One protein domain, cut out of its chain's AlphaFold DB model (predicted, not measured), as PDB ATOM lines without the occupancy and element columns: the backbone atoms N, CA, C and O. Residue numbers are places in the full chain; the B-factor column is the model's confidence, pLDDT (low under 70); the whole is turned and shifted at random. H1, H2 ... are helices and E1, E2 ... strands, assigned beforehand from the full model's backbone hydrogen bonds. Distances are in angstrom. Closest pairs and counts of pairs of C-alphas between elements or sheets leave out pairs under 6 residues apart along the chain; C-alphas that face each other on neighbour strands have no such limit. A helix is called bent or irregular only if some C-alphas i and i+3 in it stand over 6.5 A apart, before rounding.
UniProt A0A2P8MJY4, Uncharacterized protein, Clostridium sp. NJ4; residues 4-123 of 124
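AT A GLANCE: This is residues 4 to 123 of the 124 residues of an uncharacterized protein of Clostridium sp. NJ4 (UniProt A0A2P8MJY4). A long, twisted sheet of five strands curls round the first part of a long helix, H2, while a shorter helix, H1, packs on the same face of the sheet; the other face is bare. The hairpin of E1 and E2 reaches to one end of the rod-like whole, and at the other end residues 117 to 123, of which 117 to 121 belong to H2, stick out free. The printed part has 120 residues, with two named helices and five named strands in the order H1 E1 E2 E3 E4 E5 H2, and is of the mixed class, helices and strands. The sheet's order is E1 - E2 - E3 - E4 - E5, all antiparallel. The whole is loose, with a radius of gyration of the C-alphas of 17.1 A, and spans 64 by 31 by 21 A.

IN THESE COORDINATES: In the sheet, E1 is residues 25 to 35, 31.9 A long; E2, the longest strand, is residues 41 to 54, 41.9 A, beginning with C-alpha 41 at (-52.185, -32.963, -25.983); E3 is residues 60 to 70, 32.9 A. E4, residues 75 to 80, and E5, residues 85 to 90, are shorter, at 16.3 A and 17.1 A. H1 is residues 4 to 16, 18.3 A long, from C-alpha 4 at (-60.757, -32.289, -15.817). H2 is residues 94 to 121, 40.8 A long, ending with C-alpha 121 at (-27.365, -52.303, 22.219); it is neither bent nor irregular, but only just: C-alphas 109 and 112 are 6.4 A apart.

HOW THE PARTS SIT: The five strands form a meander, each strand the antiparallel neighbour of the one before, and each successive pair is a hairpin. N 30 and O 46 of E1 and E2 are 2.8 A apart, within hydrogen-bond range, as are N 49 and O 65 of E2 and E3 at 2.8 A, N 68 and O 77 of E3 and E4 at 2.8 A, and N 78 and O 87 of E4 and E5 at 2.8 A. E1 and E5 are the edge strands, and they are apart. H1 and H2 are on the same face of the sheet, an arrangement of two layers, helices on one face of a sheet. H1 lies over E2 and E3 at a height over the sheet of 9.2 A and runs along the strands, at 2 degrees to E2 on the local plane; its closest C-alphas to E3 are those of Leu 7 and Val 69, 6.6 A. The sheet curls round H2, whose closest C-alphas to E3 are those of Ile 105 and Ile 63, 7.0 A. H1, with residues 10 to 14 alone, touches residues 94 to 98 of H2; the closest C-alphas are those of Leu 14 and Val 98, 6.8 A. The two helices run the same way at a shallow tilt of 34.6 degrees, only just short of steep. In H1 every O i to N i+4 pair is within hydrogen-bond range, in H2 22 of 24.

THE WHOLE: The two C-alphas farthest apart are those of Gly 39 and Asn 123, 64.2 A. The printed part has no cut. No link is long: that from H1 to E1 is short, and the others are tight. The mean pLDDT of the printed part is 84.9; residue 4, residues 57 to 58 and residues 112 to 123 are under 70.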
ATOM      1  N   GLU A   4     -61.525 -33.254 -16.620       68.19
ATOM      2  CA  GLU A   4     -60.757 -32.289 -15.817       68.19
ATOM      3  C   GLU A   4     -61.309 -32.111 -14.395       68.19
ATOM      4  O   GLU A   4     -60.535 -32.081 -13.432       68.19
ATOM      5  N   ASP A   5     -62.638 -32.083 -14.239       77.88
ATOM      6  CA  ASP A   5     -63.288 -32.021 -12.924       77.88
ATOM      7  C   ASP A   5     -62.929 -33.255 -12.091       77.88
ATOM      8  O   ASP A   5     -62.731 -33.152 -10.880       77.88
ATOM      9  N   TYR A   6     -62.808 -34.421 -12.737       81.94
ATOM     10  CA  TYR A   6     -62.494 -35.672 -12.052       81.94
ATOM     11  C   TYR A   6     -61.039 -35.752 -11.586       81.94
ATOM     12  O   TYR A   6     -60.774 -36.139 -10.448       81.94
ATOM     13  N   LEU A   7     -60.086 -35.348 -12.432       83.31
ATOM     14  CA  LEU A   7     -58.668 -35.304 -12.058       83.31
ATOM     15  C   LEU A   7     -58.437 -34.333 -10.899       83.31
ATOM     16  O   LEU A   7     -57.771 -34.664  -9.917       83.31
ATOM     17  N   THR A   8     -59.070 -33.164 -10.976       82.56
ATOM     18  CA  THR A   8     -59.029 -32.163  -9.909       82.56
ATOM     19  C   THR A   8     -59.694 -32.677  -8.630       82.56
ATOM     20  O   THR A   8     -59.199 -32.425  -7.531       82.56
ATOM     21  N   TYR A   9     -60.801 -33.419  -8.746       87.75
ATOM     22  CA  TYR A   9     -61.467 -34.060  -7.611       87.75
ATOM     23  C   TYR A   9     -60.535 -35.030  -6.877       87.75
ATOM     24  O   TYR A   9     -60.408 -34.932  -5.660       87.75
ATOM     25  N   ILE A  10     -59.822 -35.900  -7.599       86.44
ATOM     26  CA  ILE A  10     -58.889 -36.870  -7.002       86.44
ATOM     27  C   ILE A  10     -57.827 -36.170  -6.152       86.44
ATOM     28  O   ILE A  10     -57.589 -36.557  -5.007       86.44
ATOM     29  N   LEU A  11     -57.210 -35.116  -6.690       85.19
ATOM     30  CA  LEU A  11     -56.174 -34.373  -5.974       85.19
ATOM     31  C   LEU A  11     -56.740 -33.637  -4.755       85.19
ATOM     32  O   LEU A  11     -56.140 -33.676  -3.680       85.19
ATOM     33  N   LYS A  12     -57.932 -33.042  -4.875       87.75
ATOM     34  CA  LYS A  12     -58.616 -32.398  -3.744       87.75
ATOM     35  C   LYS A  12     -58.956 -33.389  -2.633       87.75
ATOM     36  O   LYS A  12     -58.795 -33.047  -1.463       87.75
ATOM     37  N   GLU A  13     -59.401 -34.595  -2.970       90.31
ATOM     38  CA  GLU A  13     -59.688 -35.639  -1.980       90.31
ATOM     39  C   GLU A  13     -58.419 -36.117  -1.265       90.31
ATOM     40  O   GLU A  13     -58.431 -36.278  -0.043       90.31
ATOM     41  N   LEU A  14     -57.297 -36.250  -1.985       87.44
ATOM     42  CA  LEU A  14     -55.994 -36.523  -1.370       87.44
ATOM     43  C   LEU A  14     -55.623 -35.428  -0.359       87.44
ATOM     44  O   LEU A  14     -55.312 -35.731   0.790       87.44
ATOM     45  N   MET A  15     -55.722 -34.157  -0.746       84.75
ATOM     46  CA  MET A  15     -55.350 -33.020   0.107       84.75
ATOM     47  C   MET A  15     -56.272 -32.822   1.316       84.75
ATOM     48  O   MET A  15     -55.847 -32.353   2.369       84.75
ATOM     49  N   LYS A  16     -57.553 -33.175   1.196       88.94
ATOM     50  CA  LYS A  16     -58.511 -33.102   2.310       88.94
ATOM     51  C   LYS A  16     -58.410 -34.297   3.253       88.94
ATOM     52  O   LYS A  16     -59.065 -34.299   4.301       88.94
ATOM     53  N   ASN A  17     -57.621 -35.316   2.911       91.56
ATOM     54  CA  ASN A  17     -57.580 -36.534   3.691       91.56
ATOM     55  C   ASN A  17     -57.005 -36.282   5.092       91.56
ATOM     56  O   ASN A  17     -55.837 -35.935   5.276       91.56
ATOM     57  N   LYS A  18     -57.828 -36.540   6.115       90.56
ATOM     58  CA  LYS A  18     -57.476 -36.324   7.525       90.56
ATOM     59  C   LYS A  18     -56.239 -37.102   7.977       90.56
ATOM     60  O   LYS A  18     -55.646 -36.725   8.975       90.56
ATOM     61  N   ARG A  19     -55.871 -38.208   7.315       91.00
ATOM     62  CA  ARG A  19     -54.675 -38.986   7.676       91.00
ATOM     63  C   ARG A  19     -53.390 -38.284   7.245       91.00
ATOM     64  O   ARG A  19     -52.425 -38.343   7.995       91.00
ATOM     65  N   LEU A  20     -53.397 -37.606   6.096       89.00
ATOM     66  CA  LEU A  20     -52.258 -36.817   5.612       89.00
ATOM     67  C   LEU A  20     -52.129 -35.502   6.383       89.00
ATOM     68  O   LEU A  20     -51.039 -35.149   6.815       89.00
ATOM     69  N   ASN A  21     -53.256 -34.852   6.680       87.94
ATOM     70  CA  ASN A  21     -53.289 -33.576   7.407       87.94
ATOM     71  C   ASN A  21     -52.924 -33.682   8.901       87.94
ATOM     72  O   ASN A  21     -52.991 -32.690   9.619       87.94
ATOM     73  N   LYS A  22     -52.563 -34.877   9.390       88.88
ATOM     74  CA  LYS A  22     -51.977 -35.074  10.728       88.88
ATOM     75  C   LYS A  22     -50.486 -34.754  10.781       88.88
ATOM     76  O   LYS A  22     -49.943 -34.669  11.877       88.88
ATOM     77  N   PHE A  23     -49.829 -34.665   9.629       86.88
ATOM     78  CA  PHE A  23     -48.401 -34.407   9.531       86.88
ATOM     79  C   PHE A  23     -48.170 -32.954   9.126       86.88
ATOM     80  O   PHE A  23     -48.855 -32.440   8.240       86.88
ATOM     81  N   ASP A  24     -47.184 -32.313   9.749       87.81
ATOM     82  CA  ASP A  24     -46.756 -30.975   9.357       87.81
ATOM     83  C   ASP A  24     -46.116 -31.032   7.970       87.81
ATOM     84  O   ASP A  24     -45.245 -31.865   7.702       87.81
ATOM     85  N   GLY A  25     -46.528 -30.146   7.068       87.19
ATOM     86  CA  GLY A  25     -46.014 -30.166   5.709       87.19
ATOM     87  C   GLY A  25     -46.523 -29.049   4.814       87.19
ATOM     88  O   GLY A  25     -47.311 -28.193   5.210       87.19
ATOM     89  N   ILE A  26     -46.038 -29.075   3.577       88.62
ATOM     90  CA  ILE A  26     -46.393 -28.157   2.500       88.62
ATOM     91  C   ILE A  26     -46.989 -28.975   1.360       88.62
ATOM     92  O   ILE A  26     -46.439 -30.005   0.966       88.62
ATOM     93  N   VAL A  27     -48.082 -28.468   0.796       88.19
ATOM     94  CA  VAL A  27     -48.683 -28.986  -0.432       88.19
ATOM     95  C   VAL A  27     -48.512 -27.958  -1.542       88.19
ATOM     96  O   VAL A  27     -48.772 -26.773  -1.333       88.19
ATOM     97  N   ARG A  28     -48.062 -28.394  -2.722       89.25
ATOM     98  CA  ARG A  28     -47.968 -27.542  -3.918       89.25
ATOM     99  C   ARG A  28     -48.651 -28.211  -5.097       89.25
ATOM    100  O   ARG A  28     -48.239 -29.285  -5.515       89.25
ATOM    101  N   GLU A  29     -49.660 -27.548  -5.640       89.31
ATOM    102  CA  GLU A  29     -50.376 -27.996  -6.833       89.31
ATOM    103  C   GLU A  29     -49.677 -27.500  -8.104       89.31
ATOM    104  O   GLU A  29     -49.150 -26.384  -8.151       89.31
ATOM    105  N   LYS A  30     -49.684 -28.329  -9.146       88.81
ATOM    106  CA  LYS A  30     -49.184 -28.004 -10.482       88.81
ATOM    107  C   LYS A  30     -50.131 -28.582 -11.529       88.81
ATOM    108  O   LYS A  30     -50.617 -29.701 -11.391       88.81
ATOM    109  N   ASN A  31     -50.351 -27.826 -12.596       89.06
ATOM    110  CA  ASN A  31     -51.071 -28.267 -13.785       89.06
ATOM    111  C   ASN A  31     -50.261 -27.853 -15.021       89.06
ATOM    112  O   ASN A  31     -49.706 -26.750 -15.050       89.06
ATOM    113  N   ARG A  32     -50.160 -28.738 -16.014       88.06
ATOM    114  CA  ARG A  32     -49.591 -28.428 -17.323       88.06
ATOM    115  C   ARG A  32     -50.234 -29.256 -18.437       88.06
ATOM    116  O   ARG A  32     -50.445 -30.458 -18.286       88.06
ATOM    117  N   SER A  33     -50.346 -28.645 -19.610       88.12
ATOM    118  CA  SER A  33     -50.579 -29.356 -20.865       88.12
ATOM    119  C   SER A  33     -49.279 -29.997 -21.365       88.12
ATOM    120  O   SER A  33     -48.223 -29.356 -21.409       88.12
ATOM    121  N   VAL A  34     -49.338 -31.265 -21.769       86.56
ATOM    122  CA  VAL A  34     -48.196 -32.022 -22.297       86.56
ATOM    123  C   VAL A  34     -48.413 -32.348 -23.771       86.56
ATOM    124  O   VAL A  34     -49.381 -33.012 -24.142       86.56
ATOM    125  N   TYR A  35     -47.473 -31.912 -24.612       86.19
ATOM    126  CA  TYR A  35     -47.521 -32.070 -26.066       86.19
ATOM    127  C   TYR A  35     -46.752 -33.316 -26.518       86.19
ATOM    128  O   TYR A  35     -45.578 -33.500 -26.197       86.19
ATOM    129  N   LEU A  36     -47.409 -34.174 -27.297       84.44
ATOM    130  CA  LEU A  36     -46.842 -35.399 -27.856       84.44
ATOM    131  C   LEU A  36     -46.396 -35.197 -29.311       84.44
ATOM    132  O   LEU A  36     -46.931 -34.353 -30.028       84.44
ATOM    133  N   LYS A  37     -45.477 -36.054 -29.787       77.75
ATOM    134  CA  LYS A  37     -44.849 -36.001 -31.130       77.75
ATOM    135  C   LYS A  37     -45.813 -35.977 -32.338       77.75
ATOM    136  O   LYS A  37     -45.361 -35.735 -33.446       77.75
ATOM    137  N   HIS A  38     -47.115 -36.191 -32.139       83.88
ATOM    138  CA  HIS A  38     -48.140 -36.202 -33.194       83.88
ATOM    139  C   HIS A  38     -49.226 -35.130 -32.993       83.88
ATOM    140  O   HIS A  38     -50.367 -35.331 -33.395       83.88
ATOM    141  N   GLY A  39     -48.918 -34.038 -32.286       81.56
ATOM    142  CA  GLY A  39     -49.876 -32.954 -32.020       81.56
ATOM    143  C   GLY A  39     -50.977 -33.305 -31.014       81.56
ATOM    144  O   GLY A  39     -51.876 -32.504 -30.781       81.56
ATOM    145  N   ARG A  40     -50.918 -34.491 -30.393       82.56
ATOM    146  CA  ARG A  40     -51.812 -34.859 -29.288       82.56
ATOM    147  C   ARG A  40     -51.394 -34.113 -28.025       82.56
ATOM    148  O   ARG A  40     -50.200 -34.019 -27.743       82.56
ATOM    149  N   VAL A  41     -52.377 -33.649 -27.264       86.38
ATOM    150  CA  VAL A  41     -52.185 -32.963 -25.983       86.38
ATOM    151  C   VAL A  41     -52.944 -33.721 -24.905       86.38
ATOM    152  O   VAL A  41     -54.051 -34.201 -25.157       86.38
ATOM    153  N   TYR A  42     -52.343 -33.856 -23.729       85.94
ATOM    154  CA  TYR A  42     -53.042 -34.303 -22.530       85.94
ATOM    155  C   TYR A  42     -52.742 -33.360 -21.367       85.94
ATOM    156  O   TYR A  42     -51.691 -32.723 -21.338       85.94
ATOM    157  N   GLU A  43     -53.658 -33.299 -20.408       88.69
ATOM    158  CA  GLU A  43     -53.499 -32.503 -19.195       88.69
ATOM    159  C   GLU A  43     -52.866 -33.364 -18.107       88.69
ATOM    160  O   GLU A  43     -53.280 -34.506 -17.877       88.69
ATOM    161  N   GLU A  44     -51.844 -32.826 -17.452       89.25
ATOM    162  CA  GLU A  44     -51.151 -33.446 -16.333       89.25
ATOM    163  C   GLU A  44     -51.340 -32.580 -15.093       89.25
ATOM    164  O   GLU A  44     -50.888 -31.435 -15.044       89.25
ATOM    165  N   TYR A  45     -51.948 -33.164 -14.067       91.38
ATOM    166  CA  TYR A  45     -52.088 -32.541 -12.763       91.38
ATOM    167  C   TYR A  45     -51.188 -33.263 -11.771       91.38
ATOM    168  O   TYR A  45     -51.123 -34.495 -11.747       91.38
ATOM    169  N   SER A  46     -50.503 -32.509 -10.922       92.44
ATOM    170  CA  SER A  46     -49.698 -33.083  -9.858       92.44
ATOM    171  C   SER A  46     -49.768 -32.285  -8.567       92.44
ATOM    172  O   SER A  46     -50.010 -31.079  -8.557       92.44
ATOM    173  N   ILE A  47     -49.549 -32.993  -7.465       93.25
ATOM    174  CA  ILE A  47     -49.335 -32.411  -6.146       93.25
ATOM    175  C   ILE A  47     -47.986 -32.868  -5.613       93.25
ATOM    176  O   ILE A  47     -47.675 -34.060  -5.613       93.25
ATOM    177  N   ASP A  48     -47.199 -31.910  -5.144       93.88
ATOM    178  CA  ASP A  48     -46.010 -32.177  -4.350       93.88
ATOM    179  C   ASP A  48     -46.395 -32.086  -2.873       93.88
ATOM    180  O   ASP A  48     -46.919 -31.065  -2.421       93.88
ATOM    181  N   LEU A  49     -46.139 -33.158  -2.130       93.38
ATOM    182  CA  LEU A  49     -46.351 -33.257  -0.692       93.38
ATOM    183  C   LEU A  49     -44.989 -33.309  -0.011       93.38
ATOM    184  O   LEU A  49     -44.209 -34.221  -0.275       93.38
ATOM    185  N   VAL A  50     -44.699 -32.348   0.860       94.38
ATOM    186  CA  VAL A  50     -43.427 -32.266   1.588       94.38
ATOM    187  C   VAL A  50     -43.731 -32.235   3.076       94.38
ATOM    188  O   VAL A  50     -44.277 -31.249   3.557       94.38
ATOM    189  N   PHE A  51     -43.391 -33.298   3.798       93.19
ATOM    190  CA  PHE A  51     -43.685 -33.432   5.223       93.19
ATOM    191  C   PHE A  51     -42.427 -33.262   6.065       93.19
ATOM    192  O   PHE A  51     -41.391 -33.843   5.744       93.19
ATOM    193  N   SER A  52     -42.540 -32.502   7.152       92.19
ATOM    194  CA  SER A  52     -41.510 -32.355   8.173       92.19
ATOM    195  C   SER A  52     -41.796 -33.334   9.310       92.19
ATOM    196  O   SER A  52     -42.835 -33.255   9.962       92.19
ATOM    197  N   ILE A  53     -40.897 -34.292   9.509       90.19
ATOM    198  CA  ILE A  53     -41.063 -35.409  10.432       90.19
ATOM    199  C   ILE A  53     -40.086 -35.246  11.587       90.19
ATOM    200  O   ILE A  53     -38.874 -35.216  11.378       90.19
ATOM    201  N   ASP A  54     -40.622 -35.175  12.805       85.38
ATOM    202  CA  ASP A  54     -39.812 -35.275  14.017       85.38
ATOM    203  C   ASP A  54     -39.207 -36.676  14.100       85.38
ATOM    204  O   ASP A  54     -39.940 -37.670  14.245       85.38
ATOM    205  N   THR A  55     -37.882 -36.743  14.012       77.50
ATOM    206  CA  THR A  55     -37.120 -37.960  14.275       77.50
ATOM    207  C   THR A  55     -36.667 -37.975  15.731       77.50
ATOM    208  O   THR A  55     -36.583 -36.944  16.404       77.50
ATOM    209  N   ASP A  56     -36.383 -39.167  16.253       70.75
ATOM    210  CA  ASP A  56     -35.998 -39.358  17.657       70.75
ATOM    211  C   ASP A  56     -34.668 -38.666  18.028       70.75
ATOM    212  O   ASP A  56     -34.350 -38.529  19.208       70.75
ATOM    213  N   ASN A  57     -33.913 -38.178  17.039       65.19
ATOM    214  CA  ASN A  57     -32.634 -37.486  17.216       65.19
ATOM    215  C   ASN A  57     -32.779 -35.968  17.440       65.19
ATOM    216  O   ASN A  57     -31.819 -35.230  17.232       65.19
ATOM    217  N   TYR A  58     -33.962 -35.488  17.851       66.94
ATOM    218  CA  TYR A  58     -34.277 -34.058  18.023       66.94
ATOM    219  C   TYR A  58     -34.092 -33.216  16.747       66.94
ATOM    220  O   TYR A  58     -34.005 -31.988  16.809       66.94
ATOM    221  N   CYS A  59     -34.064 -33.868  15.587       75.69
ATOM    222  CA  CYS A  59     -33.965 -33.239  14.280       75.69
ATOM    223  C   CYS A  59     -35.280 -33.424  13.525       75.69
ATOM    224  O   CYS A  59     -35.932 -34.466  13.606       75.69
ATOM    225  N   LYS A  60     -35.664 -32.401  12.763       84.56
ATOM    226  CA  LYS A  60     -36.750 -32.517  11.793       84.56
ATOM    227  C   LYS A  60     -36.160 -32.930  10.457       84.56
ATOM    228  O   LYS A  60     -35.370 -32.188   9.877       84.56
ATOM    229  N   GLU A  61     -36.572 -34.084   9.961       89.12
ATOM    230  CA  GLU A  61     -36.227 -34.540   8.619       89.12
ATOM    231  C   GLU A  61     -37.398 -34.348   7.663       89.12
ATOM    232  O   GLU A  61     -38.532 -34.115   8.076       89.12
ATOM    233  N   THR A  62     -37.124 -34.383   6.362       91.94
ATOM    234  CA  THR A  62     -38.146 -34.135   5.344       91.94
ATOM    235  C   THR A  62     -38.337 -35.354   4.461       91.94
ATOM    236  O   THR A  62     -37.375 -35.876   3.902       91.94
ATOM    237  N   ILE A  63     -39.592 -35.757   4.270       92.25
ATOM    238  CA  ILE A  63     -39.983 -36.748   3.267       92.25
ATOM    239  C   ILE A  63     -40.887 -36.087   2.227       92.25
ATOM    240  O   ILE A  63     -41.820 -35.359   2.567       92.25
ATOM    241  N   ALA A  64     -40.588 -36.316   0.947       94.75
ATOM    242  CA  ALA A  64     -41.276 -35.672  -0.163       94.75
ATOM    243  C   ALA A  64     -41.845 -36.686  -1.160       94.75
ATOM    244  O   ALA A  64     -41.174 -37.652  -1.542       94.75
ATOM    245  N   PHE A  65     -43.056 -36.402  -1.630       96.06
ATOM    246  CA  PHE A  65     -43.775 -37.173  -2.634       96.06
ATOM    247  C   PHE A  65     -44.260 -36.267  -3.763       96.06
ATOM    248  O   PHE A  65     -44.671 -35.138  -3.513       96.06
ATOM    249  N   THR A  66     -44.292 -36.787  -4.986       96.06
ATOM    250  CA  THR A  66     -45.077 -36.205  -6.083       96.06
ATOM    251  C   THR A  66     -46.147 -37.200  -6.486       96.06
ATOM    252  O   THR A  66     -45.828 -38.327  -6.864       96.06
ATOM    253  N   ILE A  67     -47.406 -36.780  -6.429       94.69
ATOM    254  CA  ILE A  67     -48.543 -37.551  -6.928       94.69
ATOM    255  C   ILE A  67     -49.003 -36.906  -8.224       94.69
ATOM    256  O   ILE A  67     -49.269 -35.709  -8.255       94.69
ATOM    257  N   LYS A  68     -49.089 -37.689  -9.291       94.12
ATOM    258  CA  LYS A  68     -49.439 -37.237 -10.631       94.12
ATOM    259  C   LYS A  68     -50.615 -38.037 -11.167       94.12
ATOM    260  O   LYS A  68     -50.662 -39.258 -11.041       94.12
ATOM    261  N   VAL A  69     -51.529 -37.338 -11.819       92.12
ATOM    262  CA  VAL A  69     -52.603 -37.910 -12.627       92.12
ATOM    263  C   VAL A  69     -52.605 -37.221 -13.982       92.12
ATOM    264  O   VAL A  69     -52.248 -36.047 -14.091       92.12
ATOM    265  N   ASN A  70     -52.989 -37.932 -15.033       88.38
ATOM    266  CA  ASN A  70     -53.125 -37.318 -16.346       88.38
ATOM    267  C   ASN A  70     -54.410 -37.757 -17.045       88.38
ATOM    268  O   ASN A  70     -54.990 -38.787 -16.719       88.38
ATOM    269  N   SER A  71     -54.869 -36.962 -18.010       83.25
ATOM    270  CA  SER A  71     -56.113 -37.239 -18.739       83.25
ATOM    271  C   SER A  71     -55.996 -38.369 -19.764       83.25
ATOM    272  O   SER A  71     -56.994 -38.756 -20.367       83.25
ATOM    273  N   PHE A  72     -54.795 -38.913 -19.969       81.38
ATOM    274  CA  PHE A  72     -54.540 -39.950 -20.962       81.38
ATOM    275  C   PHE A  72     -54.566 -41.365 -20.372       81.38
ATOM    276  O   PHE A  72     -54.947 -42.312 -21.060       81.38
ATOM    277  N   ASN A  73     -54.165 -41.531 -19.111       77.88
ATOM    278  CA  ASN A  73     -54.125 -42.812 -18.427       77.88
ATOM    279  C   ASN A  73     -55.022 -42.791 -17.178       77.88
ATOM    280  O   ASN A  73     -55.067 -41.837 -16.414       77.88
ATOM    281  N   SER A  74     -55.779 -43.866 -16.953       84.31
ATOM    282  CA  SER A  74     -56.608 -44.013 -15.748       84.31
ATOM    283  C   SER A  74     -55.759 -44.462 -14.552       84.31
ATOM    284  O   SER A  74     -56.057 -45.480 -13.920       84.31
ATOM    285  N   LYS A  75     -54.672 -43.737 -14.262       92.00
ATOM    286  CA  LYS A  75     -53.680 -44.093 -13.240       92.00
ATOM    287  C   LYS A  75     -53.320 -42.903 -12.349       92.00
ATOM    288  O   LYS A  75     -53.401 -41.750 -12.763       92.00
ATOM    289  N   ILE A  76     -52.893 -43.219 -11.130       93.06
ATOM    290  CA  ILE A  76     -52.235 -42.290 -10.208       93.06
ATOM    291  C   ILE A  76     -50.789 -42.751 -10.058       93.06
ATOM    292  O   ILE A  76     -50.533 -43.881  -9.647       93.06
ATOM    293  N   GLU A  77     -49.845 -41.886 -10.399       94.50
ATOM    294  CA  GLU A  77     -48.411 -42.132 -10.271       94.50
ATOM    295  C   GLU A  77     -47.900 -41.442  -9.006       94.50
ATOM    296  O   GLU A  77     -48.084 -40.239  -8.837       94.50
ATOM    297  N   VAL A  78     -47.255 -42.188  -8.114       95.50
ATOM    298  CA  VAL A  78     -46.680 -41.668  -6.871       95.50
ATOM    299  C   VAL A  78     -45.175 -41.861  -6.917       95.50
ATOM    300  O   VAL A  78     -44.691 -42.980  -7.066       95.50
ATOM    301  N   THR A  79     -44.434 -40.768  -6.783       96.12
ATOM    302  CA  THR A  79     -42.971 -40.766  -6.702       96.12
ATOM    303  C   THR A  79     -42.544 -40.380  -5.298       96.12
ATOM    304  O   THR A  79     -42.941 -39.318  -4.824       96.12
ATOM    305  N   LYS A  80     -41.710 -41.198  -4.655       94.69
ATOM    306  CA  LYS A  80     -41.057 -40.891  -3.374       94.69
ATOM    307  C   LYS A  80     -39.628 -40.411  -3.644       94.69
ATOM    308  O   LYS A  80     -38.787 -41.192  -4.083       94.69
ATOM    309  N   HIS A  81     -39.337 -39.136  -3.385       91.06
ATOM    310  CA  HIS A  81     -38.106 -38.489  -3.879       91.06
ATOM    311  C   HIS A  81     -36.819 -38.970  -3.209       91.06
ATOM    312  O   HIS A  81     -35.791 -39.056  -3.869       91.06
ATOM    313  N   PHE A  82     -36.859 -39.336  -1.927       81.50
ATOM    314  CA  PHE A  82     -35.649 -39.756  -1.209       81.50
ATOM    315  C   PHE A  82     -35.053 -41.072  -1.740       81.50
ATOM    316  O   PHE A  82     -33.840 -41.248  -1.739       81.50
ATOM    317  N   THR A  83     -35.890 -41.994  -2.225       80.25
ATOM    318  CA  THR A  83     -35.442 -43.286  -2.781       80.25
ATOM    319  C   THR A  83     -35.641 -43.390  -4.290       80.25
ATOM    320  O   THR A  83     -35.303 -44.418  -4.867       80.25
ATOM    321  N   SER A  84     -36.224 -42.364  -4.923       83.38
ATOM    322  CA  SER A  84     -36.684 -42.400  -6.321       83.38
ATOM    323  C   SER A  84     -37.583 -43.608  -6.630       83.38
ATOM    324  O   SER A  84     -37.557 -44.162  -7.726       83.38
ATOM    325  N   GLU A  85     -38.366 -44.052  -5.644       86.06
ATOM    326  CA  GLU A  85     -39.303 -45.159  -5.833       86.06
ATOM    327  C   GLU A  85     -40.572 -44.646  -6.514       86.06
ATOM    328  O   GLU A  85     -41.117 -43.604  -6.136       86.06
ATOM    329  N   HIS A  86     -41.043 -45.400  -7.506       92.06
ATOM    330  CA  HIS A  86     -42.227 -45.078  -8.289       92.06
ATOM    331  C   HIS A  86     -43.280 -46.173  -8.128       92.06
ATOM    332  O   HIS A  86     -43.023 -47.337  -8.435       92.06
ATOM    333  N   LEU A  87     -44.483 -45.787  -7.704       93.81
ATOM    334  CA  LEU A  87     -45.641 -46.671  -7.625       93.81
ATOM    335  C   LEU A  87     -46.789 -46.159  -8.484       93.81
ATOM    336  O   LEU A  87     -46.993 -44.956  -8.648       93.81
ATOM    337  N   ILE A  88     -47.555 -47.103  -9.021       94.62
ATOM    338  CA  ILE A  88     -48.686 -46.837  -9.903       94.62
ATOM    339  C   ILE A  88     -49.934 -47.453  -9.283       94.62
ATOM    340  O   ILE A  88     -49.980 -48.652  -9.018       94.62
ATOM    341  N   PHE A  89     -50.963 -46.632  -9.116       93.62
ATOM    342  CA  PHE A  89     -52.269 -47.027  -8.606       93.62
ATOM    343  C   PHE A  89     -53.345 -46.823  -9.673       93.62
ATOM    344  O   PHE A  89     -53.186 -46.042 -10.613       93.62
ATOM    345  N   SER A  90     -54.468 -47.523  -9.514       91.31
ATOM    346  CA  SER A  90     -55.677 -47.228 -10.284       91.31
ATOM    347  C   SER A  90     -56.234 -45.860  -9.889       91.31
ATOM    348  O   SER A  90     -56.174 -45.472  -8.722       91.31
ATOM    349  N   ILE A  91     -56.826 -45.147 -10.849       86.94
ATOM    350  CA  ILE A  91     -57.415 -43.818 -10.633       86.94
ATOM    351  C   ILE A  91     -58.536 -43.788  -9.582       86.94
ATOM    352  O   ILE A  91     -58.778 -42.759  -8.963       86.94
ATOM    353  N   ASN A  92     -59.178 -44.930  -9.328       86.81
ATOM    354  CA  ASN A  92     -60.245 -45.055  -8.331       86.81
ATOM    355  C   ASN A  92     -59.722 -45.447  -6.935       86.81
ATOM    356  O   ASN A  92     -60.511 -45.672  -6.022       86.81
ATOM    357  N   SER A  93     -58.404 -45.563  -6.752       91.12
ATOM    358  CA  SER A  93     -57.782 -46.100  -5.534       91.12
ATOM    359  C   SER A  93     -57.152 -45.012  -4.661       91.12
ATOM    360  O   SER A  93     -56.043 -45.183  -4.156       91.12
ATOM    361  N   ILE A  94     -57.864 -43.896  -4.461       90.88
ATOM    362  CA  ILE A  94     -57.403 -42.751  -3.652       90.88
ATOM    363  C   ILE A  94     -56.985 -43.202  -2.246       90.88
ATOM    364  O   ILE A  94     -55.898 -42.863  -1.784       90.88
ATOM    365  N   ASP A  95     -57.794 -44.037  -1.589       92.00
ATOM    366  CA  ASP A  95     -57.489 -44.541  -0.245       92.00
ATOM    367  C   ASP A  95     -56.203 -45.376  -0.192       92.00
ATOM    368  O   ASP A  95     -55.467 -45.312   0.794       92.00
ATOM    369  N   CYS A  96     -55.895 -46.130  -1.251       94.31
ATOM    370  CA  CYS A  96     -54.651 -46.893  -1.341       94.31
ATOM    371  C   CYS A  96     -53.437 -45.966  -1.462       94.31
ATOM    372  O   CYS A  96     -52.420 -46.216  -0.819       94.31
ATOM    373  N   VAL A  97     -53.559 -44.882  -2.235       95.00
ATOM    374  CA  VAL A  97     -52.515 -43.851  -2.361       95.00
ATOM    375  C   VAL A  97     -52.263 -43.182  -1.011       95.00
ATOM    376  O   VAL A  97     -51.117 -43.079  -0.578       95.00
ATOM    377  N   VAL A  98     -53.329 -42.786  -0.307       94.25
ATOM    378  CA  VAL A  98     -53.232 -42.210   1.042       94.25
ATOM    379  C   VAL A  98     -52.550 -43.181   1.997       94.25
ATOM    380  O   VAL A  98     -51.639 -42.787   2.721       94.25
ATOM    381  N   LEU A  99     -52.986 -44.443   2.014       94.94
ATOM    382  CA  LEU A  99     -52.425 -45.458   2.898       94.94
ATOM    383  C   LEU A  99     -50.934 -45.673   2.625       94.94
ATOM    384  O   LEU A  99     -50.159 -45.741   3.575       94.94
ATOM    385  N   TYR A 100     -50.536 -45.729   1.353       95.25
ATOM    386  CA  TYR A 100     -49.132 -45.828   0.967       95.25
ATOM    387  C   TYR A 100     -48.312 -44.655   1.517       95.25
ATOM    388  O   TYR A 100     -47.359 -44.881   2.257       95.25
ATOM    389  N   VAL A 101     -48.716 -43.410   1.240       94.56
ATOM    390  CA  VAL A 101     -47.982 -42.215   1.697       94.56
ATOM    391  C   VAL A 101     -47.875 -42.175   3.225       94.56
ATOM    392  O   VAL A 101     -46.799 -41.927   3.763       94.56
ATOM    393  N   VAL A 102     -48.966 -42.467   3.940       94.50
ATOM    394  CA  VAL A 102     -48.973 -42.510   5.412       94.50
ATOM    395  C   VAL A 102     -48.024 -43.583   5.944       94.50
ATOM    396  O   VAL A 102     -47.265 -43.315   6.874       94.50
ATOM    397  N   ASN A 103     -48.042 -44.783   5.359       94.06
ATOM    398  CA  ASN A 103     -47.156 -45.867   5.774       94.06
ATOM    399  C   ASN A 103     -45.688 -45.504   5.543       94.06
ATOM    400  O   ASN A 103     -44.867 -45.750   6.420       94.06
ATOM    401  N   GLU A 104     -45.363 -44.861   4.423       93.38
ATOM    402  CA  GLU A 104     -44.003 -44.399   4.144       93.38
ATOM    403  C   GLU A 104     -43.525 -43.342   5.143       93.38
ATOM    404  O   GLU A 104     -42.397 -43.425   5.621       93.38
ATOM    405  N   ILE A 105     -44.387 -42.399   5.535       91.75
ATOM    406  CA  ILE A 105     -44.068 -41.420   6.584       91.75
ATOM    407  C   ILE A 105     -43.808 -42.114   7.931       91.75
ATOM    408  O   ILE A 105     -42.843 -41.792   8.627       91.75
ATOM    409  N   ILE A 106     -44.652 -43.079   8.309       90.75
ATOM    410  CA  ILE A 106     -44.500 -43.836   9.562       90.75
ATOM    411  C   ILE A 106     -43.212 -44.666   9.543       90.75
ATOM    412  O   ILE A 106     -42.466 -44.668  10.523       90.75
ATOM    413  N   ASN A 107     -42.935 -45.350   8.433       89.56
ATOM    414  CA  ASN A 107     -41.720 -46.135   8.246       89.56
ATOM    415  C   ASN A 107     -40.478 -45.249   8.327       89.56
ATOM    416  O   ASN A 107     -39.522 -45.609   9.007       89.56
ATOM    417  N   PHE A 108     -40.518 -44.073   7.698       87.88
ATOM    418  CA  PHE A 108     -39.449 -43.084   7.766       87.88
ATOM    419  C   PHE A 108     -39.179 -42.649   9.211       87.88
ATOM    420  O   PHE A 108     -38.054 -42.774   9.683       87.88
ATOM    421  N   LYS A 109     -40.226 -42.288   9.965       86.06
ATOM    422  CA  LYS A 109     -40.113 -41.943  11.392       86.06
ATOM    423  C   LYS A 109     -39.530 -43.077  12.247       86.06
ATOM    424  O   LYS A 109     -38.800 -42.832  13.203       86.06
ATOM    425  N   ASN A 110     -39.887 -44.325  11.944       83.50
ATOM    426  CA  ASN A 110     -39.484 -45.490  12.734       83.50
ATOM    427  C   ASN A 110     -38.127 -46.082  12.326       83.50
ATOM    428  O   ASN A 110     -37.561 -46.864  13.093       83.50
ATOM    429  N   ARG A 111     -37.592 -45.733  11.152       74.38
ATOM    430  CA  ARG A 111     -36.271 -46.188  10.703       74.38
ATOM    431  C   ARG A 111     -35.174 -45.724  11.663       74.38
ATOM    432  O   ARG A 111     -34.322 -46.527  12.042       74.38
ATOM    433  N   ASP A 112     -35.260 -44.485  12.136       59.56
ATOM    434  CA  ASP A 112     -34.268 -43.924  13.060       59.56
ATOM    435  C   ASP A 112     -34.354 -44.532  14.458       59.56
ATOM    436  O   ASP A 112     -33.328 -44.790  15.085       59.56
ATOM    437  N   LYS A 113     -35.562 -44.882  14.918       59.00
ATOM    438  CA  LYS A 113     -35.764 -45.620  16.177       59.00
ATOM    439  C   LYS A 113     -34.980 -46.922  16.221       59.00
ATOM    440  O   LYS A 113     -34.379 -47.255  17.241       59.00
ATOM    441  N   GLN A 114     -35.002 -47.670  15.121       58.25
ATOM    442  CA  GLN A 114     -34.295 -48.943  15.042       58.25
ATOM    443  C   GLN A 114     -32.782 -48.723  15.070       58.25
ATOM    444  O   GLN A 114     -32.107 -49.372  15.863       58.25
ATOM    445  N   ILE A 115     -32.255 -47.765  14.298       58.91
ATOM    446  CA  ILE A 115     -30.818 -47.441  14.274       58.91
ATOM    447  C   ILE A 115     -30.323 -47.006  15.661       58.91
ATOM    448  O   ILE A 115     -29.318 -47.527  16.142       58.91
ATOM    449  N   THR A 116     -31.048 -46.118  16.346       57.28
ATOM    450  CA  THR A 116     -30.680 -45.655  17.693       57.28
ATOM    451  C   THR A 116     -30.692 -46.794  18.718       57.28
ATOM    452  O   THR A 116     -29.812 -46.855  19.576       57.28
ATOM    453  N   ASN A 117     -31.637 -47.735  18.618       58.22
ATOM    454  CA  ASN A 117     -31.672 -48.911  19.490       58.22
ATOM    455  C   ASN A 117     -30.527 -49.891  19.199       58.22
ATOM    456  O   ASN A 117     -29.929 -50.402  20.143       58.22
ATOM    457  N   TYR A 118     -30.179 -50.112  17.926       53.78
ATOM    458  CA  TYR A 118     -29.011 -50.917  17.554       53.78
ATOM    459  C   TYR A 118     -27.712 -50.308  18.095       53.78
ATOM    460  O   TYR A 118     -26.910 -51.024  18.684       53.78
ATOM    461  N   LEU A 119     -27.515 -48.993  17.960       55.44
ATOM    462  CA  LEU A 119     -26.314 -48.311  18.461       55.44
ATOM    463  C   LEU A 119     -26.205 -48.337  19.991       55.44
ATOM    464  O   LEU A 119     -25.099 -48.433  20.513       55.44
ATOM    465  N   LYS A 120     -27.328 -48.281  20.718       57.25
ATOM    466  CA  LYS A 120     -27.334 -48.458  22.180       57.25
ATOM    467  C   LYS A 120     -26.990 -49.894  22.576       57.25
ATOM    468  O   LYS A 120     -26.093 -50.083  23.379       57.25
ATOM    469  N   ALA A 121     -27.616 -50.886  21.943       55.62
ATOM    470  CA  ALA A 121     -27.365 -52.303  22.219       55.62
ATOM    471  C   ALA A 121     -25.969 -52.799  21.790       55.62
ATOM    472  O   ALA A 121     -25.572 -53.889  22.177       55.62
ATOM    473  N   SER A 122     -25.247 -52.037  20.960       57.50
ATOM    474  CA  SER A 122     -23.878 -52.362  20.526       57.50
ATOM    475  C   SER A 122     -22.794 -51.750  21.424       57.50
ATOM    476  O   SER A 122     -21.617 -52.028  21.215       57.50
ATOM    477  N   ASN A 123     -23.181 -50.873  22.356       54.97
ATOM    478  CA  ASN A 123     -22.287 -50.175  23.286       54.97
ATOM    479  C   ASN A 123     -22.430 -50.667  24.742       54.97
ATOM    480  O   ASN A 123     -21.749 -50.127  25.614       54.97
TER     481      ASN A 123